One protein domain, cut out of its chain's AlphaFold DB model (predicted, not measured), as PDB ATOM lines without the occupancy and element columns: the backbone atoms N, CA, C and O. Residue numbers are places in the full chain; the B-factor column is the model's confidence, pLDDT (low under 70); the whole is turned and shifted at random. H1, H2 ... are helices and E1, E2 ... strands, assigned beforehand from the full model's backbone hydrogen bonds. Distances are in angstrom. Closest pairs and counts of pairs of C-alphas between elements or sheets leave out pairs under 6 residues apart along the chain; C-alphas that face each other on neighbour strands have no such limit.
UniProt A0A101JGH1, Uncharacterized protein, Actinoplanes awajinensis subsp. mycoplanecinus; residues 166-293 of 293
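Overview. This is residues 166 to 293 of the 293 residues of an uncharacterized protein of Actinoplanes awajinensis subsp. mycoplanecinus (UniProt A0A101JGH1). With little regular structure, a small three-stranded sheet sits among long loops, with H1 and H2 away from it and H3 and H4 at one end. The 128 printed residues include H1, H2, E1, H3, H4, E2, E3 in chain order, 45 residues in a mixed class. The antiparallel sheet runs E1, E2, E3. The whole is only just compact, close to loose: radius of gyration of the C-alphas 16.6 A, spans 48 by 36 by 25 A.

Along the chain. H1, residues 170 to 180, begins at C-alpha (-10.258, 39.550, 67.383) and spans 15.4 A. H2 is 190 to 194, E1 225 to 231 (17.6 A), H3 245 to 248, H4 256 to 262, E2 274 to 279. E3, 288 to 292, ends at C-alpha (-6.132, 50.778, 44.968).

Arrangement. H1 and H2 only just touch, with 3 pairs of C-alphas within 8 A, the closest Asp 180 and Tyr 190, 6.6 A. Across the antiparallel neighbours E1 and E2, N 227 and O 277 are within hydrogen-bond range, 2.8 A apart. In hairpin E2 and E3, N 276 and O 291 are 2.8 A apart. H3 and H4 are close but not clearly touching.

Size, cuts and confidence. The printed part has no cut; links H2 to E1, E1 to H3 and H4 to E2 are long. No printed residue is under 70 in pLDDT.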
ATOM      1  N   GLN A 166      -8.977  41.019  59.926       93.00
ATOM      2  CA  GLN A 166      -9.052  42.160  60.858       93.00
ATOM      3  C   GLN A 166     -10.483  42.663  61.094       93.00
ATOM      4  O   GLN A 166     -10.717  43.399  62.048       93.00
ATOM      5  N   GLU A 167     -11.433  42.279  60.243       92.31
ATOM      6  CA  GLU A 167     -12.859  42.610  60.366       92.31
ATOM      7  C   GLU A 167     -13.626  41.550  61.174       92.31
ATOM      8  O   GLU A 167     -14.759  41.772  61.604       92.31
ATOM      9  N   LEU A 168     -13.006  40.391  61.410       93.81
ATOM     10  CA  LEU A 168     -13.548  39.320  62.239       93.81
ATOM     11  C   LEU A 168     -13.364  39.616  63.737       93.81
ATOM     12  O   LEU A 168     -12.500  40.405  64.125       93.81
ATOM     13  N   PRO A 169     -14.110  38.931  64.629       96.44
ATOM     14  CA  PRO A 169     -13.832  38.985  66.060       96.44
ATOM     15  C   PRO A 169     -12.354  38.692  66.353       96.44
ATOM     16  O   PRO A 169     -11.820  37.695  65.871       96.44
ATOM     17  N   ASN A 170     -11.716  39.530  67.176       96.19
ATOM     18  CA  ASN A 170     -10.258  39.550  67.383       96.19
ATOM     19  C   ASN A 170      -9.607  38.175  67.614       96.19
ATOM     20  O   ASN A 170      -8.497  37.926  67.150       96.19
ATOM     21  N   ASP A 171     -10.259  37.279  68.357       97.69
ATOM     22  CA  ASP A 171      -9.716  35.943  68.635       97.69
ATOM     23  C   ASP A 171      -9.781  35.021  67.413       97.69
ATOM     24  O   ASP A 171      -8.877  34.217  67.199       97.69
ATOM     25  N   LEU A 172     -10.830  35.142  66.598       96.94
ATOM     26  CA  LEU A 172     -10.967  34.393  65.353       96.94
ATOM     27  C   LEU A 172     -10.000  34.922  64.290       96.94
ATOM     28  O   LEU A 172      -9.282  34.130  63.688       96.94
ATOM     29  N   GLY A 173      -9.938  36.246  64.119       96.06
ATOM     30  CA  GLY A 173      -9.032  36.892  63.169       96.06
ATOM     31  C   GLY A 173      -7.570  36.523  63.416       96.06
ATOM     32  O   GLY A 173      -6.870  36.125  62.490       96.06
ATOM     33  N   ARG A 174      -7.125  36.551  64.682       96.06
ATOM     34  CA  ARG A 174      -5.766  36.125  65.056       96.06
ATOM     35  C   ARG A 174      -5.501  34.657  64.741       96.06
ATOM     36  O   ARG A 174      -4.471  34.350  64.164       96.06
ATOM     37  N   ARG A 175      -6.442  33.759  65.048       96.50
ATOM     38  CA  ARG A 175      -6.295  32.326  64.732       96.50
ATOM     39  C   ARG A 175      -6.199  32.061  63.231       96.50
ATOM     40  O   ARG A 175      -5.471  31.160  62.836       96.50
ATOM     41  N   ILE A 176      -6.947  32.810  62.423       95.19
ATOM     42  CA  ILE A 176      -6.870  32.744  60.960       95.19
ATOM     43  C   ILE A 176      -5.512  33.241  60.479       95.19
ATOM     44  O   ILE A 176      -4.875  32.566  59.681       95.19
ATOM     45  N   ARG A 177      -5.045  34.380  61.002       92.75
ATOM     46  CA  ARG A 177      -3.736  34.924  60.640       92.75
ATOM     47  C   ARG A 177      -2.604  33.962  60.997       92.75
ATOM     48  O   ARG A 177      -1.773  33.675  60.145       92.75
ATOM     49  N   ASP A 178      -2.625  33.424  62.214       94.56
ATOM     50  CA  ASP A 178      -1.649  32.436  62.676       94.56
ATOM     51  C   ASP A 178      -1.687  31.167  61.810       94.56
ATOM     52  O   ASP A 178      -0.644  30.587  61.535       94.56
ATOM     53  N   PHE A 179      -2.874  30.728  61.375       93.50
ATOM     54  CA  PHE A 179      -3.013  29.598  60.454       93.50
ATOM     55  C   PHE A 179      -2.381  29.905  59.092       93.50
ATOM     56  O   PHE A 179      -1.530  29.137  58.650       93.50
ATOM     57  N   ASP A 180      -2.722  31.035  58.471       91.12
ATOM     58  CA  ASP A 180      -2.185  31.414  57.159       91.12
ATOM     59  C   ASP A 180      -0.658  31.618  57.198       91.12
ATOM     60  O   ASP A 180       0.038  31.207  56.272       91.12
ATOM     61  N   ASP A 181      -0.109  32.147  58.298       90.44
ATOM     62  CA  ASP A 181       1.341  32.317  58.487       90.44
ATOM     63  C   ASP A 181       2.098  30.972  58.640       90.44
ATOM     64  O   ASP A 181       3.326  30.940  58.532       90.44
ATOM     65  N   THR A 182       1.398  29.850  58.877       92.31
ATOM     66  CA  THR A 182       2.013  28.504  58.931       92.31
ATOM     67  C   THR A 182       2.080  27.794  57.580       92.31
ATOM     68  O   THR A 182       2.716  26.741  57.491       92.31
ATOM     69  N   LEU A 183       1.441  28.344  56.547       88.25
ATOM     70  CA  LEU A 183       1.282  27.679  55.260       88.25
ATOM     71  C   LEU A 183       2.545  27.735  54.401       88.25
ATOM     72  O   LEU A 183       3.297  28.713  54.384       88.25
ATOM     73  N   GLY A 184       2.763  26.653  53.658       83.81
ATOM     74  CA  GLY A 184       3.804  26.577  52.641       83.81
ATOM     75  C   GLY A 184       3.475  27.409  51.398       83.81
ATOM     76  O   GLY A 184       2.332  27.782  51.139       83.81
ATOM     77  N   TYR A 185       4.491  27.666  50.570       76.94
ATOM     78  CA  TYR A 185       4.283  28.307  49.270       76.94
ATOM     79  C   TYR A 185       3.316  27.480  48.406       76.94
ATOM     80  O   TYR A 185       3.564  26.301  48.157       76.94
ATOM     81  N   GLY A 186       2.245  28.116  47.929       73.06
ATOM     82  CA  GLY A 186       1.225  27.485  47.088       73.06
ATOM     83  C   GLY A 186       0.119  26.746  47.849       73.06
ATOM     84  O   GLY A 186      -0.774  26.200  47.209       73.06
ATOM     85  N   GLU A 187       0.141  26.726  49.184       84.56
ATOM     86  CA  GLU A 187      -0.969  26.192  49.975       84.56
ATOM     87  C   GLU A 187      -2.115  27.208  50.092       84.56
ATOM     88  O   GLU A 187      -1.904  28.421  50.166       84.56
ATOM     89  N   HIS A 188      -3.349  26.702  50.113       84.81
ATOM     90  CA  HIS A 188      -4.542  27.535  50.211       84.81
ATOM     91  C   HIS A 188      -4.838  27.907  51.665       84.81
ATOM     92  O   HIS A 188      -5.301  27.077  52.450       84.81
ATOM     93  N   GLY A 189      -4.591  29.171  52.001       89.12
ATOM     94  CA  GLY A 189      -5.022  29.774  53.258       89.12
ATOM     95  C   GLY A 189      -6.425  30.341  53.196       89.12
ATOM     96  O   GLY A 189      -7.053  30.378  52.133       89.12
ATOM     97  N   TYR A 190      -6.897  30.832  54.337       91.31
ATOM     98  CA  TYR A 190      -8.177  31.514  54.454       91.31
ATOM     99  C   TYR A 190      -8.309  32.599  53.384       91.31
ATOM    100  O   TYR A 190      -9.288  32.584  52.646       91.31
ATOM    101  N   PHE A 191      -7.294  33.453  53.204       85.94
ATOM    102  CA  PHE A 191      -7.365  34.534  52.211       85.94
ATOM    103  C   PHE A 191      -7.633  34.034  50.793       85.94
ATOM    104  O   PHE A 191      -8.455  34.616  50.091       85.94
ATOM    105  N   SER A 192      -6.996  32.929  50.399       86.56
ATOM    106  CA  SER A 192      -7.134  32.379  49.049       86.56
ATOM    107  C   SER A 192      -8.511  31.797  48.749       86.56
ATOM    108  O   SER A 192      -8.888  31.752  47.587       86.56
ATOM    109  N   VAL A 193      -9.258  31.361  49.766       89.69
ATOM    110  CA  VAL A 193     -10.555  30.675  49.594       89.69
ATOM    111  C   VAL A 193     -11.736  31.474  50.131       89.69
ATOM    112  O   VAL A 193     -12.876  31.041  50.001       89.69
ATOM    113  N   SER A 194     -11.484  32.614  50.775       90.88
ATOM    114  CA  SER A 194     -12.526  33.443  51.380       90.88
ATOM    115  C   SER A 194     -12.800  34.735  50.616       90.88
ATOM    116  O   SER A 194     -13.836  35.352  50.855       90.88
ATOM    117  N   HIS A 195     -11.883  35.139  49.733       90.44
ATOM    118  CA  HIS A 195     -12.021  36.296  48.854       90.44
ATOM    119  C   HIS A 195     -11.863  35.827  47.410       90.44
ATOM    120  O   HIS A 195     -10.794  35.353  47.023       90.44
ATOM    121  N   ALA A 196     -12.931  35.952  46.634       91.44
ATOM    122  CA  ALA A 196     -12.902  35.789  45.199       91.44
ATOM    123  C   ALA A 196     -12.102  36.955  44.576       91.44
ATOM    124  O   ALA A 196     -12.377  38.123  44.899       91.44
ATOM    125  N   PRO A 197     -11.104  36.651  43.725       89.50
ATOM    126  CA  PRO A 197     -10.428  37.631  42.883       89.50
ATOM    127  C   PRO A 197     -11.353  38.067  41.737       89.50
ATOM    128  O   PRO A 197     -12.533  37.704  41.693       89.50
ATOM    129  N   GLY A 198     -10.830  38.850  40.799       92.25
ATOM    130  CA  GLY A 198     -11.595  39.223  39.617       92.25
ATOM    131  C   GLY A 198     -12.563  40.376  39.849       92.25
ATOM    132  O   GLY A 198     -12.454  41.184  40.776       92.25
ATOM    133  N   TRP A 199     -13.513  40.492  38.927       94.38
ATOM    134  CA  TRP A 199     -14.517  41.544  38.962       94.38
ATOM    135  C   TRP A 199     -15.726  41.079  39.763       94.38
ATOM    136  O   TRP A 199     -16.367  40.093  39.407       94.38
ATOM    137  N   LYS A 200     -16.080  41.815  40.819       95.19
ATOM    138  CA  LYS A 200     -17.198  41.447  41.702       95.19
ATOM    139  C   LYS A 200     -17.996  42.645  42.176       95.19
ATOM    140  O   LYS A 200     -17.448  43.723  42.407       95.19
ATOM    141  N   VAL A 201     -19.294  42.430  42.360       97.12
ATOM    142  CA  VAL A 201     -20.232  43.421  42.895       97.12
ATOM    143  C   VAL A 201     -20.562  43.067  44.336       97.12
ATOM    144  O   VAL A 201     -20.956  41.941  44.621       97.12
ATOM    145  N   GLY A 202     -20.418  44.027  45.247       94.94
ATOM    146  CA  GLY A 202     -20.553  43.760  46.676       94.94
ATOM    147  C   GLY A 202     -19.409  42.894  47.215       94.94
ATOM    148  O   GLY A 202     -18.246  43.093  46.859       94.94
ATOM    149  N   GLY A 203     -19.749  41.954  48.097       93.44
ATOM    150  CA  GLY A 203     -18.788  41.035  48.704       93.44
ATOM    151  C   GLY A 203     -17.976  41.650  49.847       93.44
ATOM    152  O   GLY A 203     -18.457  42.520  50.577       93.44
ATOM    153  N   CYS A 204     -16.753  41.153  50.033       92.31
ATOM    154  CA  CYS A 204     -15.827  41.574  51.083       92.31
ATOM    155  C   CYS A 204     -14.531  42.168  50.487       92.31
ATOM    156  O   CYS A 204     -13.910  41.558  49.608       92.31
ATOM    157  N   PRO A 205     -14.094  43.359  50.943       91.06
ATOM    158  CA  PRO A 205     -12.814  43.938  50.540       91.06
ATOM    159  C   PRO A 205     -11.622  43.151  51.115       91.06
ATOM    160  O   PRO A 205     -11.560  42.953  52.324       91.06
ATOM    161  N   SER A 206     -10.621  42.796  50.297       87.25
ATOM    162  CA  SER A 206      -9.338  42.273  50.813       87.25
ATOM    163  C   SER A 206      -8.375  43.401  51.213       87.25
ATOM    164  O   SER A 206      -8.447  44.507  50.684       87.25
ATOM    165  N   TRP A 207      -7.467  43.160  52.156       89.00
ATOM    166  CA  TRP A 207      -6.477  44.158  52.603       89.00
ATOM    167  C   TRP A 207      -5.090  43.520  52.678       89.00
ATOM    168  O   TRP A 207      -4.422  43.512  53.710       89.00
ATOM    169  N   ASP A 208      -4.717  42.876  51.580       81.00
ATOM    170  CA  ASP A 208      -3.528  42.042  51.446       81.00
ATOM    171  C   ASP A 208      -2.257  42.838  51.119       81.00
ATOM    172  O   ASP A 208      -1.161  42.377  51.443       81.00
ATOM    173  N   ILE A 209      -2.393  44.044  50.551       82.75
ATOM    174  CA  ILE A 209      -1.260  44.909  50.180       82.75
ATOM    175  C   ILE A 209      -1.087  46.073  51.159       82.75
ATOM    176  O   ILE A 209       0.043  46.429  51.507       82.75
ATOM    177  N   THR A 210      -2.183  46.670  51.633       81.56
ATOM    178  CA  THR A 210      -2.144  47.770  52.605       81.56
ATOM    179  C   THR A 210      -2.837  47.406  53.907       81.56
ATOM    180  O   THR A 210      -3.673  46.509  53.953       81.56
ATOM    181  N   ASP A 211      -2.579  48.194  54.954       84.12
ATOM    182  CA  ASP A 211      -3.397  48.151  56.163       84.12
ATOM    183  C   ASP A 211      -4.880  48.378  55.837       84.12
ATOM    184  O   ASP A 211      -5.229  49.070  54.873       84.12
ATOM    185  N   LEU A 212      -5.751  47.825  56.682       88.75
ATOM    186  CA  LEU A 212      -7.182  48.087  56.626       88.75
ATOM    187  C   LEU A 212      -7.451  49.582  56.827       88.75
ATOM    188  O   LEU A 212      -7.119  50.156  57.868       88.75
ATOM    189  N   VAL A 213      -8.095  50.204  55.838       87.50
ATOM    190  CA  VAL A 213      -8.458  51.626  55.875       87.50
ATOM    191  C   VAL A 213      -9.974  51.774  56.021       87.50
ATOM    192  O   VAL A 213     -10.717  51.236  55.199       87.50
ATOM    193  N   PRO A 214     -10.470  52.543  57.009       90.44
ATOM    194  CA  PRO A 214     -11.892  52.857  57.106       90.44
ATOM    195  C   PRO A 214     -12.396  53.615  55.873       90.44
ATOM    196  O   PRO A 214     -11.913  54.704  55.548       90.44
ATOM    197  N   MET A 215     -13.411  53.062  55.211       93.50
ATOM    198  CA  MET A 215     -14.041  53.664  54.036       93.50
ATOM    199  C   MET A 215     -15.320  54.394  54.440       93.50
ATOM    200  O   MET A 215     -16.425  53.941  54.166       93.50
ATOM    201  N   ASP A 216     -15.171  55.536  55.113       96.06
ATOM    202  CA  ASP A 216     -16.312  56.318  55.596       96.06
ATOM    203  C   ASP A 216     -16.768  57.386  54.593       96.06
ATOM    204  O   ASP A 216     -15.972  58.108  53.972       96.06
ATOM    205  N   CYS A 217     -18.084  57.565  54.507       96.81
ATOM    206  CA  CYS A 217     -18.706  58.578  53.671       96.81
ATOM    207  C   CYS A 217     -18.248  59.987  54.090       96.81
ATOM    208  O   CYS A 217     -18.341  60.345  55.272       96.81
ATOM    209  N   PRO A 218     -17.801  60.844  53.148       94.38
ATOM    210  CA  PRO A 218     -17.378  62.201  53.486       94.38
ATOM    211  C   PRO A 218     -18.523  63.077  54.018       94.38
ATOM    212  O   PRO A 218     -18.253  64.030  54.744       94.38
ATOM    213  N   HIS A 219     -19.781  62.736  53.717       96.00
ATOM    214  CA  HIS A 219     -20.956  63.520  54.106       96.00
ATOM    215  C   HIS A 219     -21.578  63.029  55.417       96.00
ATOM    216  O   HIS A 219     -21.635  63.774  56.391       96.00
ATOM    217  N   CYS A 220     -22.041  61.775  55.465       96.75
ATOM    218  CA  CYS A 220     -22.765  61.242  56.627       96.75
ATOM    219  C   CYS A 220     -21.880  60.498  57.636       96.75
ATOM    220  O   CYS A 220     -22.377  60.112  58.695       96.75
ATOM    221  N   ARG A 221     -20.588  60.297  57.325       96.44
ATOM    222  CA  ARG A 221     -19.595  59.618  58.179       96.44
ATOM    223  C   ARG A 221     -19.909  58.154  58.516       96.44
ATOM    224  O   ARG A 221     -19.233  57.584  59.361       96.44
ATOM    225  N   GLN A 222     -20.911  57.557  57.872       95.88
ATOM    226  CA  GLN A 222     -21.175  56.120  57.961       95.88
ATOM    227  C   GLN A 222     -20.170  55.354  57.101       95.88
ATOM    228  O   GLN A 222     -19.746  55.866  56.059       95.88
ATOM    229  N   SER A 223     -19.841  54.133  57.514       94.81
ATOM    230  CA  SER A 223     -19.055  53.216  56.692       94.81
ATOM    231  C   SER A 223     -19.795  52.918  55.390       94.81
ATOM    232  O   SER A 223     -21.018  52.762  55.373       94.81
ATOM    233  N   MET A 224     -19.051  52.933  54.293       96.19
ATOM    234  CA  MET A 224     -19.565  52.743  52.943       96.19
ATOM    235  C   MET A 224     -19.551  51.262  52.581       96.19
ATOM    236  O   MET A 224     -18.647  50.530  52.984       96.19
ATOM    237  N   ASP A 225     -20.521  50.848  51.773       93.88
ATOM    238  CA  ASP A 225     -20.554  49.498  51.223       93.88
ATOM    239  C   ASP A 225     -19.571  49.413  50.045       93.88
ATOM    240  O   ASP A 225     -19.457  50.355  49.249       93.88
ATOM    241  N   ILE A 226     -18.874  48.284  49.908       95.56
ATOM    242  CA  ILE A 226     -18.165  47.981  48.664       95.56
ATOM    243  C   ILE A 226     -19.201  47.777  47.553       95.56
ATOM    244  O   ILE A 226     -20.176  47.046  47.721       95.56
ATOM    245  N   LEU A 227     -19.023  48.473  46.434       97.38
ATOM    246  CA  LEU A 227     -19.903  48.369  45.275       97.38
ATOM    247  C   LEU A 227     -19.306  47.455  44.218       97.38
ATOM    248  O   LEU A 227     -19.984  46.546  43.758       97.38
ATOM    249  N   LEU A 228     -18.071  47.738  43.811       97.00
ATOM    250  CA  LEU A 228     -17.403  47.053  42.713       97.00
ATOM    251  C   LEU A 228     -15.924  46.876  43.050       97.00
ATOM    252  O   LEU A 228     -15.255  47.840  43.426       97.00
ATOM    253  N   THR A 229     -15.428  45.659  42.878       96.12
ATOM    254  CA  THR A 229     -13.997  45.369  42.766       96.12
ATOM    255  C   THR A 229     -13.692  45.083  41.305       96.12
ATOM    256  O   THR A 229     -14.453  44.377  40.645       96.12
ATOM    257  N   VAL A 230     -12.609  45.666  40.812       95.31
ATOM    258  CA  VAL A 230     -12.064  45.491  39.468       95.31
ATOM    259  C   VAL A 230     -10.632  45.025  39.651       95.31
ATOM    260  O   VAL A 230      -9.759  45.814  40.010       95.31
ATOM    261  N   ASP A 231     -10.413  43.740  39.443       93.38
ATOM    262  CA  ASP A 231      -9.090  43.130  39.466       93.38
ATOM    263  C   ASP A 231      -8.505  43.105  38.047       93.38
ATOM    264  O   ASP A 231      -9.232  43.142  37.047       93.38
ATOM    265  N   SER A 232      -7.182  43.043  37.982       92.56
ATOM    266  CA  SER A 232      -6.435  42.844  36.745       92.56
ATOM    267  C   SER A 232      -6.576  41.412  36.220       92.56
ATOM    268  O   SER A 232      -6.373  41.171  35.036       92.56
ATOM    269  N   THR A 233      -6.912  40.455  37.094       91.06
ATOM    270  CA  THR A 233      -6.971  39.021  36.763       91.06
ATOM    271  C   THR A 233      -8.243  38.371  37.298       91.06
ATOM    272  O   THR A 233      -8.729  38.753  38.357       91.06
ATOM    273  N   GLU A 234      -8.785  37.376  36.593       89.12
ATOM    274  CA  GLU A 234     -10.051  36.731  36.971       89.12
ATOM    275  C   GLU A 234      -9.903  35.716  38.112       89.12
ATOM    276  O   GLU A 234     -10.760  35.643  38.985       89.12
ATOM    277  N   SER A 235      -8.811  34.944  38.139       83.75
ATOM    278  CA  SER A 235      -8.647  33.809  39.070       83.75
ATOM    279  C   SER A 235      -7.540  33.985  40.114       83.75
ATOM    280  O   SER A 235      -7.339  33.103  40.958       83.75
ATOM    281  N   GLY A 236      -6.849  35.130  40.099       79.06
ATOM    282  CA  GLY A 236      -5.753  35.440  41.011       79.06
ATOM    283  C   GLY A 236      -4.560  34.480  40.899       79.06
ATOM    284  O   GLY A 236      -4.539  33.509  40.142       79.06
ATOM    285  N   THR A 237      -3.528  34.727  41.703       70.81
ATOM    286  CA  THR A 237      -2.234  34.028  41.574       70.81
ATOM    287  C   THR A 237      -2.257  32.556  41.997       70.81
ATOM    288  O   THR A 237      -1.452  31.764  41.511       70.81
ATOM    289  N   ASN A 238      -3.166  32.168  42.895       73.62
ATOM    290  CA  ASN A 238      -3.263  30.804  43.427       73.62
ATOM    291  C   ASN A 238      -4.297  29.927  42.700       73.62
ATOM    292  O   ASN A 238      -4.377  28.738  42.997       73.62
ATOM    293  N   GLN A 239      -5.072  30.500  41.771       80.69
ATOM    294  CA  GLN A 239      -6.065  29.807  40.941       80.69
ATOM    295  C   GLN A 239      -7.136  29.022  41.716       80.69
ATOM    296  O   GLN A 239      -7.803  28.161  41.141       80.69
ATOM    297  N   ALA A 240      -7.341  29.321  43.006       85.12
ATOM    298  CA  ALA A 240      -8.364  28.673  43.832       85.12
ATOM    299  C   ALA A 240      -9.786  28.917  43.295       85.12
ATOM    300  O   ALA A 240     -10.675  28.093  43.497       85.12
ATOM    301  N   TRP A 241      -9.966  30.030  42.583       89.06
ATOM    302  CA  TRP A 241     -11.230  30.494  42.010       89.06
ATOM    303  C   TRP A 241     -11.289  30.347  40.494       89.06
ATOM    304  O   TRP A 241     -12.084  31.004  39.833       89.06
ATOM    305  N   ARG A 242     -10.424  29.509  39.915       88.44
ATOM    306  CA  ARG A 242     -10.457  29.270  38.475       88.44
ATOM    307  C   ARG A 242     -11.802  28.639  38.077       88.44
ATOM    308  O   ARG A 242     -12.159  27.619  38.680       88.44
ATOM    309  N   PRO A 243     -12.494  29.172  37.051       88.25
ATOM    310  CA  PRO A 243     -13.713  28.564  36.532       88.25
ATOM    311  C   PRO A 243     -13.508  27.092  36.165       88.25
ATOM    312  O   PRO A 243     -12.436  26.673  35.709       88.25
ATOM    313  N   VAL A 244     -14.541  26.274  36.368       89.88
ATOM    314  CA  VAL A 244     -14.476  24.832  36.076       89.88
ATOM    315  C   VAL A 244     -14.314  24.600  34.574       89.88
ATOM    316  O   VAL A 244     -13.612  23.677  34.150       89.88
ATOM    317  N   GLU A 245     -14.917  25.472  33.780       89.31
ATOM    318  CA  GLU A 245     -14.835  25.547  32.330       89.31
ATOM    319  C   GLU A 245     -13.379  25.674  31.868       89.31
ATOM    320  O   GLU A 245     -12.977  24.967  30.947       89.31
ATOM    321  N   ASP A 246     -12.560  26.440  32.591       90.81
ATOM    322  CA  ASP A 246     -11.154  26.714  32.269       90.81
ATOM    323  C   ASP A 246     -10.177  25.729  32.919       90.81
ATOM    324  O   ASP A 246      -8.957  25.840  32.780       90.81
ATOM    325  N   SER A 247     -10.685  24.707  33.614       89.44
ATOM    326  CA  SER A 247      -9.849  23.714  34.303       89.44
ATOM    327  C   SER A 247      -8.915  22.934  33.370       89.44
ATOM    328  O   SER A 247      -7.891  22.407  33.817       89.44
ATOM    329  N   HIS A 248      -9.257  22.877  32.080       91.88
ATOM    330  CA  HIS A 248      -8.475  22.237  31.029       91.88
ATOM    331  C   HIS A 248      -7.261  23.067  30.581       91.88
ATOM    332  O   HIS A 248      -6.306  22.496  30.046       91.88
ATOM    333  N   LEU A 249      -7.267  24.381  30.829       92.00
ATOM    334  CA  LEU A 249      -6.186  25.283  30.453       92.00
ATOM    335  C   LEU A 249      -4.994  25.122  31.400       92.00
ATOM    336  O   LEU A 249      -5.138  25.003  32.623       92.00
ATOM    337  N   GLN A 250      -3.794  25.112  30.823       89.50
ATOM    338  CA  GLN A 250      -2.548  25.061  31.582       89.50
ATOM    339  C   GLN A 250      -2.023  26.481  31.813       89.50
ATOM    340  O   GLN A 250      -1.909  27.233  30.847       89.50
ATOM    341  N   PRO A 251      -1.661  26.848  33.054       89.00
ATOM    342  CA  PRO A 251      -1.148  28.179  33.351       89.00
ATOM    343  C   PRO A 251       0.082  28.551  32.531       89.00
ATOM    344  O   PRO A 251       1.131  27.914  32.645       89.00
ATOM    345  N   SER A 252      -0.054  29.583  31.700       88.19
ATOM    346  CA  SER A 252       1.003  30.020  30.792       88.19
ATOM    347  C   SER A 252       0.713  31.410  30.223       88.19
ATOM    348  O   SER A 252      -0.109  31.559  29.328       88.19
ATOM    349  N   HIS A 253       1.468  32.425  30.653       81.06
ATOM    350  CA  HIS A 253       1.355  33.789  30.107       81.06
ATOM    351  C   HIS A 253       1.757  33.909  28.625       81.06
ATOM    352  O   HIS A 253       1.500  34.931  27.998       81.06
ATOM    353  N   ILE A 254       2.420  32.893  28.060       88.44
ATOM    354  CA  ILE A 254       2.752  32.849  26.627       88.44
ATOM    355  C   ILE A 254       1.691  32.120  25.801       88.44
ATOM    356  O   ILE A 254       1.758  32.159  24.576       88.44
ATOM    357  N   ASP A 255       0.758  31.423  26.457       92.44
ATOM    358  CA  ASP A 255      -0.366  30.776  25.795       92.44
ATOM    359  C   ASP A 255      -1.508  31.795  25.660       92.44
ATOM    360  O   ASP A 255      -2.044  32.238  26.681       92.44
ATOM    361  N   PRO A 256      -1.891  32.190  24.433       92.25
ATOM    362  CA  PRO A 256      -2.955  33.164  24.227       92.25
ATOM    363  C   PRO A 256      -4.312  32.713  24.774       92.25
ATOM    364  O   PRO A 256      -5.104  33.563  25.168       92.25
ATOM    365  N   GLU A 257      -4.593  31.407  24.791       93.19
ATOM    366  CA  GLU A 257      -5.876  30.885  25.273       93.19
ATOM    367  C   GLU A 257      -5.976  31.030  26.792       93.19
ATOM    368  O   GLU A 257      -6.963  31.555  27.306       93.19
ATOM    369  N   TRP A 258      -4.909  30.668  27.509       92.00
ATOM    370  CA  TRP A 258      -4.845  30.883  28.949       92.00
ATOM    371  C   TRP A 258      -4.825  32.372  29.306       92.00
ATOM    372  O   TRP A 258      -5.539  32.778  30.214       92.00
ATOM    373  N   ALA A 259      -4.054  33.199  28.590       90.12
ATOM    374  CA  ALA A 259      -4.001  34.638  28.854       90.12
ATOM    375  C   ALA A 259      -5.376  35.305  28.678       90.12
ATOM    376  O   ALA A 259      -5.766  36.129  29.502       90.12
ATOM    377  N   ALA A 260      -6.138  34.903  27.655       90.25
ATOM    378  CA  ALA A 260      -7.491  35.401  27.429       90.25
ATOM    379  C   ALA A 260      -8.481  34.980  28.529       90.25
ATOM    380  O   ALA A 260      -9.369  35.760  28.853       90.25
ATOM    381  N   ALA A 261      -8.327  33.784  29.104       90.62
ATOM    382  CA  ALA A 261      -9.124  33.336  30.251       90.62
ATOM    383  C   ALA A 261      -8.655  33.957  31.581       90.62
ATOM    384  O   ALA A 261      -9.427  34.107  32.515       90.62
ATOM    385  N   TYR A 262      -7.376  34.318  31.697       91.12
ATOM    386  CA  TYR A 262      -6.820  34.890  32.923       91.12
ATOM    387  C   TYR A 262      -7.094  36.397  33.052       91.12
ATOM    388  O   TYR A 262      -7.316  36.885  34.161       91.12
ATOM    389  N   GLU A 263      -7.106  37.125  31.930       92.62
ATOM    390  CA  GLU A 263      -7.295  38.584  31.855       92.62
ATOM    391  C   GLU A 263      -8.377  38.955  30.814       92.62
ATOM    392  O   GLU A 263      -8.126  39.736  29.886       92.62
ATOM    393  N   PRO A 264      -9.609  38.422  30.926       91.44
ATOM    394  CA  PRO A 264     -10.622  38.531  29.868       91.44
ATOM    395  C   PRO A 264     -11.056  39.973  29.584       91.44
ATOM    396  O   PRO A 264     -11.466  40.309  28.471       91.44
ATOM    397  N   THR A 265     -10.960  40.852  30.584       93.44
ATOM    398  CA  THR A 265     -11.371  42.255  30.468       93.44
ATOM    399  C   THR A 265     -10.298  43.132  29.837       93.44
ATOM    400  O   THR A 265     -10.617  44.246  29.437       93.44
ATOM    401  N   GLY A 266      -9.043  42.672  29.748       92.31
ATOM    402  CA  GLY A 266      -7.899  43.478  29.301       92.31
ATOM    403  C   GLY A 266      -7.536  44.653  30.217       92.31
ATOM    404  O   GLY A 266      -6.565  45.355  29.946       92.31
ATOM    405  N   VAL A 267      -8.289  44.879  31.299       93.94
ATOM    406  CA  VAL A 267      -8.001  45.942  32.258       93.94
ATOM    407  C   VAL A 267      -6.876  45.488  33.175       93.94
ATOM    408  O   VAL A 267      -6.960  44.433  33.791       93.94
ATOM    409  N   SER A 268      -5.864  46.332  33.324       91.81
ATOM    410  CA  SER A 268      -4.787  46.175  34.290       91.81
ATOM    411  C   SER A 268      -4.767  47.380  35.219       91.81
ATOM    412  O   SER A 268      -4.706  48.533  34.795       91.81
ATOM    413  N   VAL A 269      -4.845  47.114  36.515       87.81
ATOM    414  CA  VAL A 269      -4.978  48.134  37.542       87.81
ATOM    415  C   VAL A 269      -3.649  48.292  38.275       87.81
ATOM    416  O   VAL A 269      -3.169  47.367  38.924       87.81
ATOM    417  N   GLY A 270      -3.046  49.481  38.218       82.00
ATOM    418  CA  GLY A 270      -1.788  49.755  38.918       82.00
ATOM    419  C   GLY A 270      -0.672  48.779  38.520       82.00
ATOM    420  O   GLY A 270      -0.321  48.663  37.351       82.00
ATOM    421  N   ARG A 271      -0.093  48.065  39.494       80.75
ATOM    422  CA  ARG A 271       0.939  47.036  39.258       80.75
ATOM    423  C   ARG A 271       0.337  45.625  39.220       80.75
ATOM    424  O   ARG A 271       0.815  44.756  39.941       80.75
ATOM    425  N   HIS A 272      -0.696  45.425  38.400       85.81
ATOM    426  CA  HIS A 272      -1.528  44.210  38.387       85.81
ATOM    427  C   HIS A 272      -2.219  43.931  39.731       85.81
ATOM    428  O   HIS A 272      -2.202  42.814  40.241       85.81
ATOM    429  N   GLY A 273      -2.772  44.984  40.321       88.75
ATOM    430  CA  GLY A 273      -3.542  44.941  41.554       88.75
ATOM    431  C   GLY A 273      -5.046  45.016  41.303       88.75
ATOM    432  O   GLY A 273      -5.547  44.599  40.254       88.75
ATOM    433  N   GLN A 274      -5.759  45.601  42.262       90.94
ATOM    434  CA  GLN A 274      -7.215  45.730  42.236       90.94
ATOM    435  C   GLN A 274      -7.685  47.145  42.598       90.94
ATOM    436  O   GLN A 274      -7.175  47.807  43.506       90.94
ATOM    437  N   LEU A 275      -8.720  47.604  41.900       93.88
ATOM    438  CA  LEU A 275      -9.435  48.840  42.184       93.88
ATOM    439  C   LEU A 275     -10.739  48.495  42.889       93.88
ATOM    440  O   LEU A 275     -11.549  47.718  42.391       93.88
ATOM    441  N   ARG A 276     -10.981  49.133  44.027       94.44
ATOM    442  CA  ARG A 276     -12.194  48.953  44.820       94.44
ATOM    443  C   ARG A 276     -12.947  50.261  44.909       94.44
ATOM    444  O   ARG A 276     -12.389  51.291  45.286       94.44
ATOM    445  N   ILE A 277     -14.226  50.210  44.569       96.31
ATOM    446  CA  ILE A 277     -15.133  51.351  44.568       96.31
ATOM    447  C   ILE A 277     -16.158  51.121  45.669       96.31
ATOM    448  O   ILE A 277     -16.911  50.150  45.643       96.31
ATOM    449  N   PHE A 278     -16.193  52.038  46.625       96.56
ATOM    450  CA  PHE A 278     -17.146  52.069  47.726       96.56
ATOM    451  C   PHE A 278     -18.183  53.153  47.466       96.56
ATOM    452  O   PHE A 278     -17.848  54.217  46.939       96.56
ATOM    453  N   VAL A 279     -19.428  52.916  47.875       96.94
ATOM    454  CA  VAL A 279     -20.545  53.843  47.658       96.94
ATOM    455  C   VAL A 279     -21.363  54.047  48.931       96.94
ATOM    456  O   VAL A 279     -21.541  53.140  49.741       96.94
ATOM    457  N   CYS A 280     -21.894  55.256  49.111       96.81
ATOM    458  CA  CYS A 280     -22.872  55.551  50.155       96.81
ATOM    459  C   CYS A 280     -24.247  55.785  49.526       96.81
ATOM    460  O   CYS A 280     -24.541  56.888  49.072       96.81
ATOM    461  N   LEU A 281     -25.117  54.775  49.547       94.31
ATOM    462  CA  LEU A 281     -26.476  54.887  48.995       94.31
ATOM    463  C   LEU A 281     -27.448  55.662  49.902       94.31
ATOM    464  O   LEU A 281     -28.547  56.013  49.482       94.31
ATOM    465  N   THR A 282     -27.047  55.954  51.139       93.81
ATOM    466  CA  THR A 282     -27.839  56.752  52.089       93.81
ATOM    467  C   THR A 282     -27.823  58.243  51.746       93.81
ATOM    468  O   THR A 282     -28.762  58.968  52.075       93.81
ATOM    469  N   CYS A 283     -26.751  58.726  51.113       94.88
ATOM    470  CA  CYS A 283     -26.620  60.131  50.738       94.88
ATOM    471  C   CYS A 283     -27.233  60.372  49.346       94.88
ATOM    472  O   CYS A 283     -26.995  59.566  48.447       94.88
ATOM    473  N   PRO A 284     -27.986  61.471  49.133       90.44
ATOM    474  CA  PRO A 284     -28.680  61.721  47.864       90.44
ATOM    475  C   PRO A 284     -27.772  61.806  46.630       90.44
ATOM    476  O   PRO A 284     -28.204  61.486  45.530       90.44
ATOM    477  N   ASP A 285     -26.534  62.256  46.809       90.44
ATOM    478  CA  ASP A 285     -25.510  62.385  45.770       90.44
ATOM    479  C   ASP A 285     -24.716  61.092  45.533       90.44
ATOM    480  O   ASP A 285     -23.868  61.047  44.644       90.44
ATOM    481  N   THR A 286     -25.006  60.024  46.286       93.94
ATOM    482  CA  THR A 286     -24.342  58.715  46.188       93.94
ATOM    483  C   THR A 286     -22.810  58.829  46.124       93.94
ATOM    484  O   THR A 286     -22.196  58.359  45.164       93.94
ATOM    485  N   PRO A 287     -22.169  59.493  47.107       95.56
ATOM    486  CA  PRO A 287     -20.748  59.782  47.060       95.56
ATOM    487  C   PRO A 287     -19.961  58.474  47.053       95.56
ATOM    488  O   PRO A 287     -20.365  57.487  47.680       95.56
ATOM    489  N   ILE A 288     -18.823  58.491  46.359       95.31
ATOM    490  CA  ILE A 288     -17.946  57.332  46.207       95.31
ATOM    491  C   ILE A 288     -16.598  57.556  46.882       95.31
ATOM    492  O   ILE A 288     -16.151  58.691  47.071       95.31
ATOM    493  N   ARG A 289     -15.929  56.454  47.210       94.69
ATOM    494  CA  ARG A 289     -14.502  56.426  47.526       94.69
ATOM    495  C   ARG A 289     -13.837  55.291  46.772       94.69
ATOM    496  O   ARG A 289     -14.434  54.238  46.584       94.69
ATOM    497  N   GLN A 290     -12.599  55.522  46.363       92.69
ATOM    498  CA  GLN A 290     -11.786  54.538  45.664       92.69
ATOM    499  C   GLN A 290     -10.618  54.115  46.544       92.69
ATOM    500  O   GLN A 290     -10.092  54.917  47.322       92.69
ATOM    501  N   ASN A 291     -10.216  52.862  46.406       91.56
ATOM    502  CA  ASN A 291      -8.983  52.346  46.963       91.56
ATOM    503  C   ASN A 291      -8.306  51.441  45.930       91.56
ATOM    504  O   ASN A 291      -8.961  50.600  45.321       91.56
ATOM    505  N   LEU A 292      -7.001  51.629  45.768       88.50
ATOM    506  CA  LEU A 292      -6.132  50.778  44.968       88.50
ATOM    507  C   LEU A 292      -5.368  49.862  45.933       88.50
ATOM    508  O   LEU A 292      -4.813  50.369  46.915       88.50
ATOM    509  N   GLN A 293      -5.376  48.553  45.691       80.44
ATOM    510  CA  GLN A 293      -4.447  47.602  46.317       80.44
ATOM    511  C   GLN A 293      -3.466  47.138  45.261       80.44
ATOM    512  O   GLN A 293      -3.945  46.745  44.174       80.44
TER     513      GLN A 293